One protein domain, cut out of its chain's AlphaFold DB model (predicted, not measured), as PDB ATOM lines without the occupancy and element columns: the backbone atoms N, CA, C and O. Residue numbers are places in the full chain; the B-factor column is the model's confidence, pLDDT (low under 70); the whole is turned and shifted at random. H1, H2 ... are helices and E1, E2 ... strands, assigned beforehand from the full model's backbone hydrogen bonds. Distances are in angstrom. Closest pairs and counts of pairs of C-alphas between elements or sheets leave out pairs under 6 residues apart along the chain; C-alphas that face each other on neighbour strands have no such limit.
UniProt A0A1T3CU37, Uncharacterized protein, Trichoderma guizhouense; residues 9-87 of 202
ATOM      1  N   ASP A   9     -34.238  65.121  88.604       84.00
ATOM      2  CA  ASP A   9     -33.156  64.971  89.562       84.00
ATOM      3  C   ASP A   9     -33.666  64.145  90.744       84.00
ATOM      4  O   ASP A   9     -34.594  64.537  91.461       84.00
ATOM      5  N   THR A  10     -33.060  62.977  90.945       83.81
ATOM      6  CA  THR A  10     -33.432  62.053  92.019       83.81
ATOM      7  C   THR A  10     -32.368  62.066  93.106       83.81
ATOM      8  O   THR A  10     -31.224  61.676  92.881       83.81
ATOM      9  N   LYS A  11     -32.752  62.483  94.313       84.69
ATOM     10  CA  LYS A  11     -31.929  62.375  95.519       84.69
ATOM     11  C   LYS A  11     -32.352  61.141  96.289       84.69
ATOM     12  O   LYS A  11     -33.495  61.053  96.737       84.69
ATOM     13  N   TYR A  12     -31.424  60.208  96.463       82.88
ATOM     14  CA  TYR A  12     -31.667  59.013  97.255       82.88
ATOM     15  C   TYR A  12     -30.540  58.759  98.256       82.88
ATOM     16  O   TYR A  12     -29.366  59.000  97.980       82.88
ATOM     17  N   GLY A  13     -30.904  58.271  99.439       82.31
ATOM     18  CA  GLY A  13     -29.961  57.807 100.451       82.31
ATOM     19  C   GLY A  13     -30.027  56.295 100.555       82.31
ATOM     20  O   GLY A  13     -31.062  55.770 100.951       82.31
ATOM     21  N   SER A  14     -28.944  55.587 100.238       78.25
ATOM     22  CA  SER A  14     -28.850  54.136 100.442       78.25
ATOM     23  C   SER A  14     -27.986  53.827 101.665       78.25
ATOM     24  O   SER A  14     -26.852  54.299 101.765       78.25
ATOM     25  N   ALA A  15     -28.521  53.058 102.613       78.38
ATOM     26  CA  ALA A  15     -27.797  52.577 103.784       78.38
ATOM     27  C   ALA A  15     -28.108  51.093 104.009       78.38
ATOM     28  O   ALA A  15     -29.267  50.686 103.997       78.38
ATOM     29  N   SER A  16     -27.066  50.279 104.214       76.94
ATOM     30  CA  SER A  16     -27.195  48.838 104.494       76.94
ATOM     31  C   SER A  16     -28.023  48.064 103.453       76.94
ATOM     32  O   SER A  16     -28.783  47.168 103.802       76.94
ATOM     33  N   GLY A  17     -27.897  48.430 102.171       76.56
ATOM     34  CA  GLY A  17     -28.614  47.776 101.070       76.56
ATOM     35  C   GLY A  17     -30.075  48.204 100.901       76.56
ATOM     36  O   GLY A  17     -30.768  47.623 100.074       76.56
ATOM     37  N   SER A  18     -30.544  49.213 101.645       79.25
ATOM     38  CA  SER A  18     -31.907  49.741 101.531       79.25
ATOM     39  C   SER A  18     -31.934  51.252 101.290       79.25
ATOM     40  O   SER A  18     -31.091  51.997 101.798       79.25
ATOM     41  N   VAL A  19     -32.915  51.709 100.506       83.12
ATOM     42  CA  VAL A  19     -33.151  53.128 100.211       83.12
ATOM     43  C   VAL A  19     -33.943  53.749 101.364       83.12
ATOM     44  O   VAL A  19     -35.086  53.393 101.616       83.12
ATOM     45  N   THR A  20     -33.316  54.679 102.077       80.81
ATOM     46  CA  THR A  20     -33.840  55.332 103.292       80.81
ATOM     47  C   THR A  20     -34.581  56.635 103.008       80.81
ATOM     48  O   THR A  20     -35.568  56.949 103.666       80.81
ATOM     49  N   HIS A  21     -34.124  57.387 102.010       79.69
ATOM     50  CA  HIS A  21     -34.744  58.628 101.566       79.69
ATOM     51  C   HIS A  21     -34.778  58.632 100.046       79.69
ATOM     52  O   HIS A  21     -33.800  58.225  99.422       79.69
ATOM     53  N   PHE A  22     -35.890  59.081  99.473       85.19
ATOM     54  CA  PHE A  22     -36.087  59.214  98.037       85.19
ATOM     55  C   PHE A  22     -36.885  60.491  97.785       85.19
ATOM     56  O   PHE A  22     -37.974  60.663  98.330       85.19
ATOM     57  N   SER A  23     -36.323  61.405  97.004       87.69
ATOM     58  CA  SER A  23     -36.965  62.654  96.613       87.69
ATOM     59  C   SER A  23     -36.656  62.931  95.154       87.69
ATOM     60  O   SER A  23     -35.501  62.854  94.739       87.69
ATOM     61  N   THR A  24     -37.679  63.312  94.400       87.50
ATOM     62  CA  THR A  24     -37.579  63.587  92.967       87.50
ATOM     63  C   THR A  24     -38.031  65.014  92.702       87.50
ATOM     64  O   THR A  24     -39.094  65.424  93.164       87.50
ATOM     65  N   SER A  25     -37.231  65.773  91.963       89.56
ATOM     66  CA  SER A  25     -37.567  67.127  91.516       89.56
ATOM     67  C   SER A  25     -37.281  67.269  90.022       89.56
ATOM     68  O   SER A  25     -36.336  66.647  89.541       89.56
ATOM     69  N   PRO A  26     -38.066  68.050  89.263       85.62
ATOM     70  CA  PRO A  26     -37.780  68.285  87.850       85.62
ATOM     71  C   PRO A  26     -36.397  68.924  87.685       85.62
ATOM     72  O   PRO A  26     -36.040  69.841  88.427       85.62
ATOM     73  N   SER A  27     -35.623  68.397  86.738       82.56
ATOM     74  CA  SER A  27     -34.269  68.861  86.448       82.56
ATOM     75  C   SER A  27     -34.300  70.162  85.650       82.56
ATOM     76  O   SER A  27     -35.279  70.487  84.973       82.56
ATOM     77  N   ASN A  28     -33.212  70.925  85.711       83.12
ATOM     78  CA  ASN A  28     -33.106  72.172  84.962       83.12
ATOM     79  C   ASN A  28     -33.028  71.912  83.451       83.12
ATOM     80  O   ASN A  28     -32.551  70.867  82.999       83.12
ATOM     81  N   PHE A  29     -33.416  72.913  82.655       76.75
ATOM     82  CA  PHE A  29     -33.356  72.826  81.194       76.75
ATOM     83  C   PHE A  29     -31.939  72.527  80.678       76.75
ATOM     84  O   PHE A  29     -31.791  71.769  79.729       76.75
ATOM     85  N   SER A  30     -30.896  73.059  81.331       76.62
ATOM     86  CA  SER A  30     -29.497  72.797  80.953       76.62
ATOM     87  C   SER A  30     -29.139  71.315  81.073       76.62
ATOM     88  O   SER A  30     -28.765  70.699  80.085       76.62
ATOM     89  N   SER A  31     -29.334  70.717  82.251       75.06
ATOM     90  CA  SER A  31     -29.029  69.301  82.499       75.06
ATOM     91  C   SER A  31     -29.912  68.368  81.667       75.06
ATOM     92  O   SER A  31     -29.458  67.338  81.172       75.06
ATOM     93  N   THR A  32     -31.165  68.772  81.442       77.31
ATOM     94  CA  THR A  32     -32.074  68.087  80.519       77.31
ATOM     95  C   THR A  32     -31.524  68.104  79.095       77.31
ATOM     96  O   THR A  32     -31.553  67.079  78.422       77.31
ATOM     97  N   ASN A  33     -30.999  69.241  78.636       77.56
ATOM     98  CA  ASN A  33     -30.440  69.386  77.298       77.56
ATOM     99  C   ASN A  33     -29.113  68.632  77.130       77.56
ATOM    100  O   ASN A  33     -28.863  68.113  76.051       77.56
ATOM    101  N   ASP A  34     -28.297  68.501  78.174       77.00
ATOM    102  CA  ASP A  34     -27.056  67.717  78.102       77.00
ATOM    103  C   ASP A  34     -27.351  66.221  77.889       77.00
ATOM    104  O   ASP A  34     -26.763  65.571  77.018       77.00
ATOM    105  N   ILE A  35     -28.333  65.682  78.621       76.69
ATOM    106  CA  ILE A  35     -28.747  64.276  78.504       76.69
ATOM    107  C   ILE A  35     -29.569  64.051  77.229       76.69
ATOM    108  O   ILE A  35     -29.253  63.175  76.432       76.69
ATOM    109  N   ALA A  36     -30.619  64.842  76.995       74.94
ATOM    110  CA  ALA A  36     -31.499  64.667  75.838       74.94
ATOM    111  C   ALA A  36     -30.815  65.066  74.517       74.94
ATOM    112  O   ALA A  36     -31.058  64.462  73.469       74.94
ATOM    113  N   GLY A  37     -29.945  66.075  74.558       73.75
ATOM    114  CA  GLY A  37     -29.218  66.585  73.402       73.75
ATOM    115  C   GLY A  37     -28.167  65.608  72.895       73.75
ATOM    116  O   GLY A  37     -28.021  65.467  71.682       73.75
ATOM    117  N   THR A  38     -27.503  64.857  73.781       72.50
ATOM    118  CA  THR A  38     -26.563  63.812  73.345       72.50
ATOM    119  C   THR A  38     -27.247  62.706  72.546       72.50
ATOM    120  O   THR A  38     -26.646  62.207  71.598       72.50
ATOM    121  N   LEU A  39     -28.510  62.366  72.827       72.06
ATOM    122  CA  LEU A  39     -29.254  61.430  71.968       72.06
ATOM    123  C   LEU A  39     -29.719  62.068  70.670       72.06
ATOM    124  O   LEU A  39     -29.708  61.425  69.629       72.06
ATOM    125  N   ARG A  40     -30.174  63.322  70.743       70.62
ATOM    126  CA  ARG A  40     -30.797  64.000  69.606       70.62
ATOM    127  C   ARG A  40     -29.793  64.420  68.537       70.62
ATOM    128  O   ARG A  40     -30.152  64.458  67.366       70.62
ATOM    129  N   PHE A  41     -28.576  64.784  68.933       70.38
ATOM    130  CA  PHE A  41     -27.589  65.401  68.042       70.38
ATOM    131  C   PHE A  41     -26.363  64.525  67.770       70.38
ATOM    132  O   PHE A  41     -25.465  64.968  67.058       70.38
ATOM    133  N   SER A  42     -26.305  63.299  68.302       79.00
ATOM    134  CA  SER A  42     -25.213  62.359  68.026       79.00
ATOM    135  C   SER A  42     -25.617  61.346  66.949       79.00
ATOM    136  O   SER A  42     -26.395  60.434  67.242       79.00
ATOM    137  N   PRO A  43     -25.050  61.423  65.726       80.50
ATOM    138  CA  PRO A  43     -25.335  60.452  64.671       80.50
ATOM    139  C   PRO A  43     -24.974  59.027  65.099       80.50
ATOM    140  O   PRO A  43     -25.690  58.081  64.798       80.50
ATOM    141  N   ALA A  44     -23.879  58.868  65.852       81.31
ATOM    142  CA  ALA A  44     -23.438  57.567  66.350       81.31
ATOM    143  C   ALA A  44     -24.485  56.915  67.264       81.31
ATOM    144  O   ALA A  44     -24.701  55.706  67.184       81.31
ATOM    145  N   MET A  45     -25.156  57.716  68.096       80.00
ATOM    146  CA  MET A  45     -26.202  57.225  68.989       80.00
ATOM    147  C   MET A  45     -27.460  56.825  68.217       80.00
ATOM    148  O   MET A  45     -28.053  55.788  68.504       80.00
ATOM    149  N   GLU A  46     -27.836  57.606  67.204       82.38
ATOM    150  CA  GLU A  46     -28.962  57.286  66.325       82.38
ATOM    151  C   GLU A  46     -28.734  55.970  65.567       82.38
ATOM    152  O   GLU A  46     -29.598  55.094  65.598       82.38
ATOM    153  N   TYR A  47     -27.554  55.777  64.963       85.75
ATOM    154  CA  TYR A  47     -27.214  54.519  64.287       85.75
ATOM    155  C   TYR A  47     -27.182  53.330  65.250       85.75
ATOM    156  O   TYR A  47     -27.684  52.258  64.911       85.75
ATOM    157  N   PHE A  48     -26.624  53.514  66.451       87.19
ATOM    158  CA  PHE A  48     -26.593  52.476  67.478       87.19
ATOM    159  C   PHE A  48     -28.007  52.059  67.891       87.19
ATOM    160  O   PHE A  48     -28.326  50.871  67.868       87.19
ATOM    161  N   LEU A  49     -28.868  53.024  68.226       87.50
ATOM    162  CA  LEU A  49     -30.255  52.751  68.588       87.50
ATOM    163  C   LEU A  49     -30.989  52.087  67.429       87.50
ATOM    164  O   LEU A  49     -31.573  51.030  67.630       87.50
ATOM    165  N   MET A  50     -30.919  52.632  66.214       87.56
ATOM    166  CA  MET A  50     -31.651  52.084  65.072       87.56
ATOM    167  C   MET A  50     -31.242  50.640  64.764       87.56
ATOM    168  O   MET A  50     -32.112  49.786  64.610       87.56
ATOM    169  N   ASN A  51     -29.940  50.344  64.734       89.75
ATOM    170  CA  ASN A  51     -29.457  48.999  64.428       89.75
ATOM    171  C   ASN A  51     -29.871  47.984  65.503       89.75
ATOM    172  O   ASN A  51     -30.397  46.927  65.167       89.75
ATOM    173  N   ASN A  52     -29.714  48.325  66.788       89.75
ATOM    174  CA  ASN A  52     -30.140  47.437  67.871       89.75
ATOM    175  C   ASN A  52     -31.662  47.279  67.924       89.75
ATOM    176  O   ASN A  52     -32.138  46.176  68.141       89.75
ATOM    177  N   THR A  53     -32.435  48.337  67.651       88.88
ATOM    178  CA  THR A  53     -33.905  48.248  67.650       88.88
ATOM    179  C   THR A  53     -34.407  47.326  66.536       88.88
ATOM    180  O   THR A  53     -35.376  46.596  66.730       88.88
ATOM    181  N   ILE A  54     -33.748  47.331  65.368       90.06
ATOM    182  CA  ILE A  54     -34.060  46.398  64.275       90.06
ATOM    183  C   ILE A  54     -33.758  44.962  64.710       90.06
ATOM    184  O   ILE A  54     -34.593  44.083  64.513       90.06
ATOM    185  N   THR A  55     -32.601  44.713  65.325       90.94
ATOM    186  CA  THR A  55     -32.259  43.382  65.849       90.94
ATOM    187  C   THR A  55     -33.236  42.932  66.937       90.94
ATOM    188  O   THR A  55     -33.757  41.822  66.862       90.94
ATOM    189  N   ASP A  56     -33.568  43.808  67.886       90.00
ATOM    190  CA  ASP A  56     -34.535  43.542  68.952       90.00
ATOM    191  C   ASP A  56     -35.920  43.216  68.385       90.00
ATOM    192  O   ASP A  56     -36.605  42.344  68.917       90.00
ATOM    193  N   PHE A  57     -36.326  43.869  67.291       90.50
ATOM    194  CA  PHE A  57     -37.568  43.565  66.577       90.50
ATOM    195  C   PHE A  57     -37.557  42.156  65.979       90.50
ATOM    196  O   PHE A  57     -38.529  41.426  66.148       90.50
ATOM    197  N   TRP A  58     -36.465  41.750  65.323       91.25
ATOM    198  CA  TRP A  58     -36.349  40.408  64.741       91.25
ATOM    199  C   TRP A  58     -36.295  39.293  65.788       91.25
ATOM    200  O   TRP A  58     -36.753  38.185  65.521       91.25
ATOM    201  N   GLU A  59     -35.747  39.575  66.968       91.00
ATOM    202  CA  GLU A  59     -35.632  38.612  68.068       91.00
ATOM    203  C   GLU A  59     -36.834  38.604  69.026       91.00
ATOM    204  O   GLU A  59     -36.850  37.823  69.985       91.00
ATOM    205  N   SER A  60     -37.818  39.480  68.812       91.81
ATOM    206  CA  SER A  60     -38.995  39.590  69.671       91.81
ATOM    207  C   SER A  60     -40.229  39.013  68.999       91.81
ATOM    208  O   SER A  60     -40.619  39.426  67.912       91.81
ATOM    209  N   GLU A  61     -40.911  38.109  69.694       92.81
ATOM    210  CA  GLU A  61     -42.162  37.511  69.212       92.81
ATOM    211  C   GLU A  61     -43.392  38.327  69.637       92.81
ATOM    212  O   GLU A  61     -44.480  38.186  69.078       92.81
ATOM    213  N   THR A  62     -43.231  39.204  70.634       94.00
ATOM    214  CA  THR A  62     -44.307  40.034  71.182       94.00
ATOM    215  C   THR A  62     -43.889  41.497  71.301       94.00
ATOM    216  O   THR A  62     -42.718  41.823  71.495       94.00
ATOM    217  N   ALA A  63     -44.875  42.398  71.252       89.56
ATOM    218  CA  ALA A  63     -44.648  43.831  71.440       89.56
ATOM    219  C   ALA A  63     -44.091  44.168  72.836       89.56
ATOM    220  O   ALA A  63     -43.316  45.112  72.983       89.56
ATOM    221  N   GLN A  64     -44.453  43.384  73.856       92.19
ATOM    222  CA  GLN A  64     -43.916  43.534  75.210       92.19
ATOM    223  C   GLN A  64     -42.427  43.197  75.251       92.19
ATOM    224  O   GLN A  64     -41.635  44.015  75.705       92.19
ATOM    225  N   GLN A  65     -42.037  42.060  74.670       91.25
ATOM    226  CA  GLN A  65     -40.637  41.648  74.604       91.25
ATOM    227  C   GLN A  65     -39.770  42.656  73.839       91.25
ATOM    228  O   GLN A  65     -38.663  42.967  74.274       91.25
ATOM    229  N   LEU A  66     -40.300  43.214  72.748       92.44
ATOM    230  CA  LEU A  66     -39.630  44.281  72.010       92.44
ATOM    231  C   LEU A  66     -39.440  45.531  72.870       92.44
ATOM    232  O   LEU A  66     -38.363  46.118  72.877       92.44
ATOM    233  N   THR A  67     -40.479  45.939  73.599       90.38
ATOM    234  CA  THR A  67     -40.429  47.132  74.451       90.38
ATOM    235  C   THR A  67     -39.426  46.954  75.588       90.38
ATOM    236  O   THR A  67     -38.660  47.873  75.866       90.38
ATOM    237  N   ASP A  68     -39.376  45.771  76.200       92.50
ATOM    238  CA  ASP A  68     -38.436  45.460  77.278       92.50
ATOM    239  C   ASP A  68     -36.983  45.487  76.784       92.50
ATOM    240  O   ASP A  68     -36.116  46.104  77.413       92.50
ATOM    241  N   ARG A  69     -36.716  44.874  75.623       90.94
ATOM    242  CA  ARG A  69     -35.386  44.887  74.995       90.94
ATOM    243  C   ARG A  69     -34.974  46.292  74.573       90.94
ATOM    244  O   ARG A  69     -33.908  46.756  74.975       90.94
ATOM    245  N   PHE A  70     -35.857  47.009  73.878       90.38
ATOM    246  CA  PHE A  70     -35.622  48.395  73.486       90.38
ATOM    247  C   PHE A  70     -35.362  49.289  74.702       90.38
ATOM    248  O   PHE A  70     -34.423  50.079  74.688       90.38
ATOM    249  N   SER A  71     -36.145  49.149  75.776       89.06
ATOM    250  CA  SER A  71     -35.966  49.911  77.016       89.06
ATOM    251  C   SER A  71     -34.594  49.659  77.643       89.06
ATOM    252  O   SER A  71     -33.942  50.600  78.103       89.06
ATOM    253  N   ASN A  72     -34.117  48.412  77.635       90.81
ATOM    254  CA  ASN A  72     -32.786  48.068  78.127       90.81
ATOM    255  C   ASN A  72     -31.679  48.682  77.251       90.81
ATOM    256  O   ASN A  72     -30.799  49.369  77.768       90.81
ATOM    257  N   THR A  73     -31.759  48.506  75.929       88.69
ATOM    258  CA  THR A  73     -30.817  49.088  74.959       88.69
ATOM    259  C   THR A  73     -30.770  50.613  75.070       88.69
ATOM    260  O   THR A  73     -29.695  51.211  75.138       88.69
ATOM    261  N   TYR A  74     -31.937  51.253  75.154       86.75
ATOM    262  CA  TYR A  74     -32.064  52.692  75.341       86.75
ATOM    263  C   TYR A  74     -31.448  53.140  76.668       86.75
ATOM    264  O   TYR A  74     -30.654  54.075  76.689       86.75
ATOM    265  N   SER A  75     -31.728  52.439  77.768       87.69
ATOM    266  CA  SER A  75     -31.154  52.759  79.081       87.69
ATOM    267  C   SER A  75     -29.625  52.681  79.082       87.69
ATOM    268  O   SER A  75     -28.964  53.552  79.646       87.69
ATOM    269  N   GLN A  76     -29.050  51.677  78.414       86.75
ATOM    270  CA  GLN A  76     -27.598  51.544  78.271       86.75
ATOM    271  C   GLN A  76     -27.000  52.682  77.441       86.75
ATOM    272  O   GLN A  76     -25.998  53.269  77.846       86.75
ATOM    273  N   ALA A  77     -27.635  53.027  76.320       84.19
ATOM    274  CA  ALA A  77     -27.243  54.147  75.471       84.19
ATOM    275  C   ALA A  77     -27.235  55.482  76.238       84.19
ATOM    276  O   ALA A  77     -26.243  56.212  76.198       84.19
ATOM    277  N   ILE A  78     -28.307  55.761  76.986       82.00
ATOM    278  CA  ILE A  78     -28.433  56.950  77.838       82.00
ATOM    279  C   ILE A  78     -27.345  56.984  78.904       82.00
ATOM    280  O   ILE A  78     -26.705  58.013  79.107       82.00
ATOM    281  N   LEU A  79     -27.135  55.873  79.610       83.06
ATOM    282  CA  LEU A  79     -26.163  55.824  80.696       83.06
ATOM    283  C   LEU A  79     -24.732  55.977  80.169       83.06
ATOM    284  O   LEU A  79     -23.920  56.655  80.797       83.06
ATOM    285  N   ALA A  80     -24.434  55.398  79.004       81.81
ATOM    286  CA  ALA A  80     -23.139  55.532  78.353       81.81
ATOM    287  C   ALA A  80     -22.857  56.978  77.919       81.81
ATOM    288  O   ALA A  80     -21.737  57.454  78.102       81.81
ATOM    289  N   SER A  81     -23.852  57.702  77.387       78.06
ATOM    290  CA  SER A  81     -23.670  59.108  77.001       78.06
ATOM    291  C   SER A  81     -23.623  60.044  78.206       78.06
ATOM    292  O   SER A  81     -22.759  60.917  78.278       78.06
ATOM    293  N   ALA A  82     -24.517  59.850  79.177       75.88
ATOM    294  CA  ALA A  82     -24.593  60.679  80.374       75.88
ATOM    295  C   ALA A  82     -23.438  60.411  81.354       75.88
ATOM    296  O   ALA A  82     -23.091  61.289  82.141       75.88
ATOM    297  N   GLY A  83     -22.785  59.246  81.274       73.12
ATOM    298  CA  GLY A  83     -21.623  58.895  82.093       73.12
ATOM    299  C   GLY A  83     -20.479  59.909  82.017       73.12
ATOM    300  O   GLY A  83     -19.817  60.145  83.021       73.12
ATOM    301  N   ALA A  84     -20.286  60.563  80.868       66.56
ATOM    302  CA  ALA A  84     -19.294  61.630  80.715       66.56
ATOM    303  C   ALA A  84     -19.712  62.959  81.377       66.56
ATOM    304  O   ALA A  84     -18.855  63.779  81.696       66.56
ATOM    305  N   ALA A  85     -21.015  63.177  81.572       67.62
ATOM    306  CA  ALA A  85     -21.571  64.376  82.201       67.62
ATOM    307  C   ALA A  85     -21.730  64.230  83.724       67.62
ATOM    308  O   ALA A  85     -21.924  65.221  84.429       67.62
ATOM    309  N   PHE A  86     -21.659  63.004  84.252       73.12
ATOM    310  CA  PHE A  86     -21.775  62.761  85.682       73.12
ATOM    311  C   PHE A  86     -20.431  62.922  86.391       73.12
ATOM    312  O   PHE A  86     -19.481  62.177  86.168       73.12
ATOM    313  N   GLU A  87     -20.375  63.864  87.329       72.44
ATOM    314  CA  GLU A  87     -19.293  63.930  88.306       72.44
ATOM    315  C   GLU A  87     -19.578  62.996  89.483       72.44
ATOM    316  O   GLU A  87     -20.705  62.915  89.985       72.44
TER     317      GLU A  87
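What this domain is: This is residues 9 to 87 of the 202 residues of an uncharacterized protein of Trichoderma guizhouense (UniProt A0A1T3CU37). What shape do these atoms make? H2 and H3 fold back on each other as a helical hairpin, with H1 across the end where H2 begins and H3 ends, and a two-stranded hairpin, E1 and E2, sticks out as an arm from the start of H1, clear of H2 and H3. What is it built of? The printed part has 79 residues with two named strands, then three named helices, in the order E1, E2, H1, H2, H3; the sheet, E1 - E2, is antiparallel, and the class is mixed, helices and strands. How large and how dense is it? It is loose, with a radius of gyration of the C-alphas of 15.8 A, and spans 41 by 30 by 19 A.

Where its parts are: Where are the strands? E1 is residues 9 to 15, 19.6 A from first to last C-alpha, beginning at C-alpha 9 at (-33.156, 64.971, 89.562). E2 is residues 18 to 26, 23.8 A long, and bends by 56 degrees at residue 21. Where are the helices? H1 is residues 29 to 41, 16.2 A; H2 is residues 43 to 58, 22.9 A, with C-alpha 58 at (-36.349, 40.408, 64.741). H3 is residues 63 to 82, 27.7 A, and ends at C-alpha 82 at (-24.593, 60.679, 80.374).

How they stand to each other: How do the strands pair? E1 and E2 form a hairpin, antiparallel at 171 degrees, with N 11 and O 23 at 2.8 A and N 20 and O 13 at 2.7 A, within hydrogen-bond range. Does this hairpin reach the helices? E1 is apart from H1, H2 and H3, and E2 is apart from H2 and H3. How does H1 stand to the other helices? H1 and H2 touch only at the corner by their link, closest at the C-alphas of Leu 39 and Met 45, 6.0 A, at a steep tilt of 67 degrees, only just short of about perpendicular, the same way. With residues 34 to 39 alone H1 touches residues 78 to 82 of H3, closest at the C-alphas of Ile 35 and Ala 82, 5.8 A, at a steep tilt of 66 degrees, opposite ways. How do H2 and H3 meet, and are the helix backbones complete? They form a helical hairpin and touch, closest at the C-alphas of Phe 57 and Leu 66, 5.9 A, at a shallow tilt of 22 degrees, opposite ways. Every O i to N i+4 pair is within hydrogen-bond range in H2 and H3, and 8 of 9 are in H1.

The domain as a whole: How far does it reach? The two C-alphas farthest apart are those of Ala 15 and Trp 58, at 41.8 A. Is anything cut or long? The printed part has no cut, and the links E1 to E2, E2 to H1, H1 to H2 and H2 to H3 are tight. Where is confidence low? The mean pLDDT of the printed part is 83.1, and residues 84 to 85 are under 70.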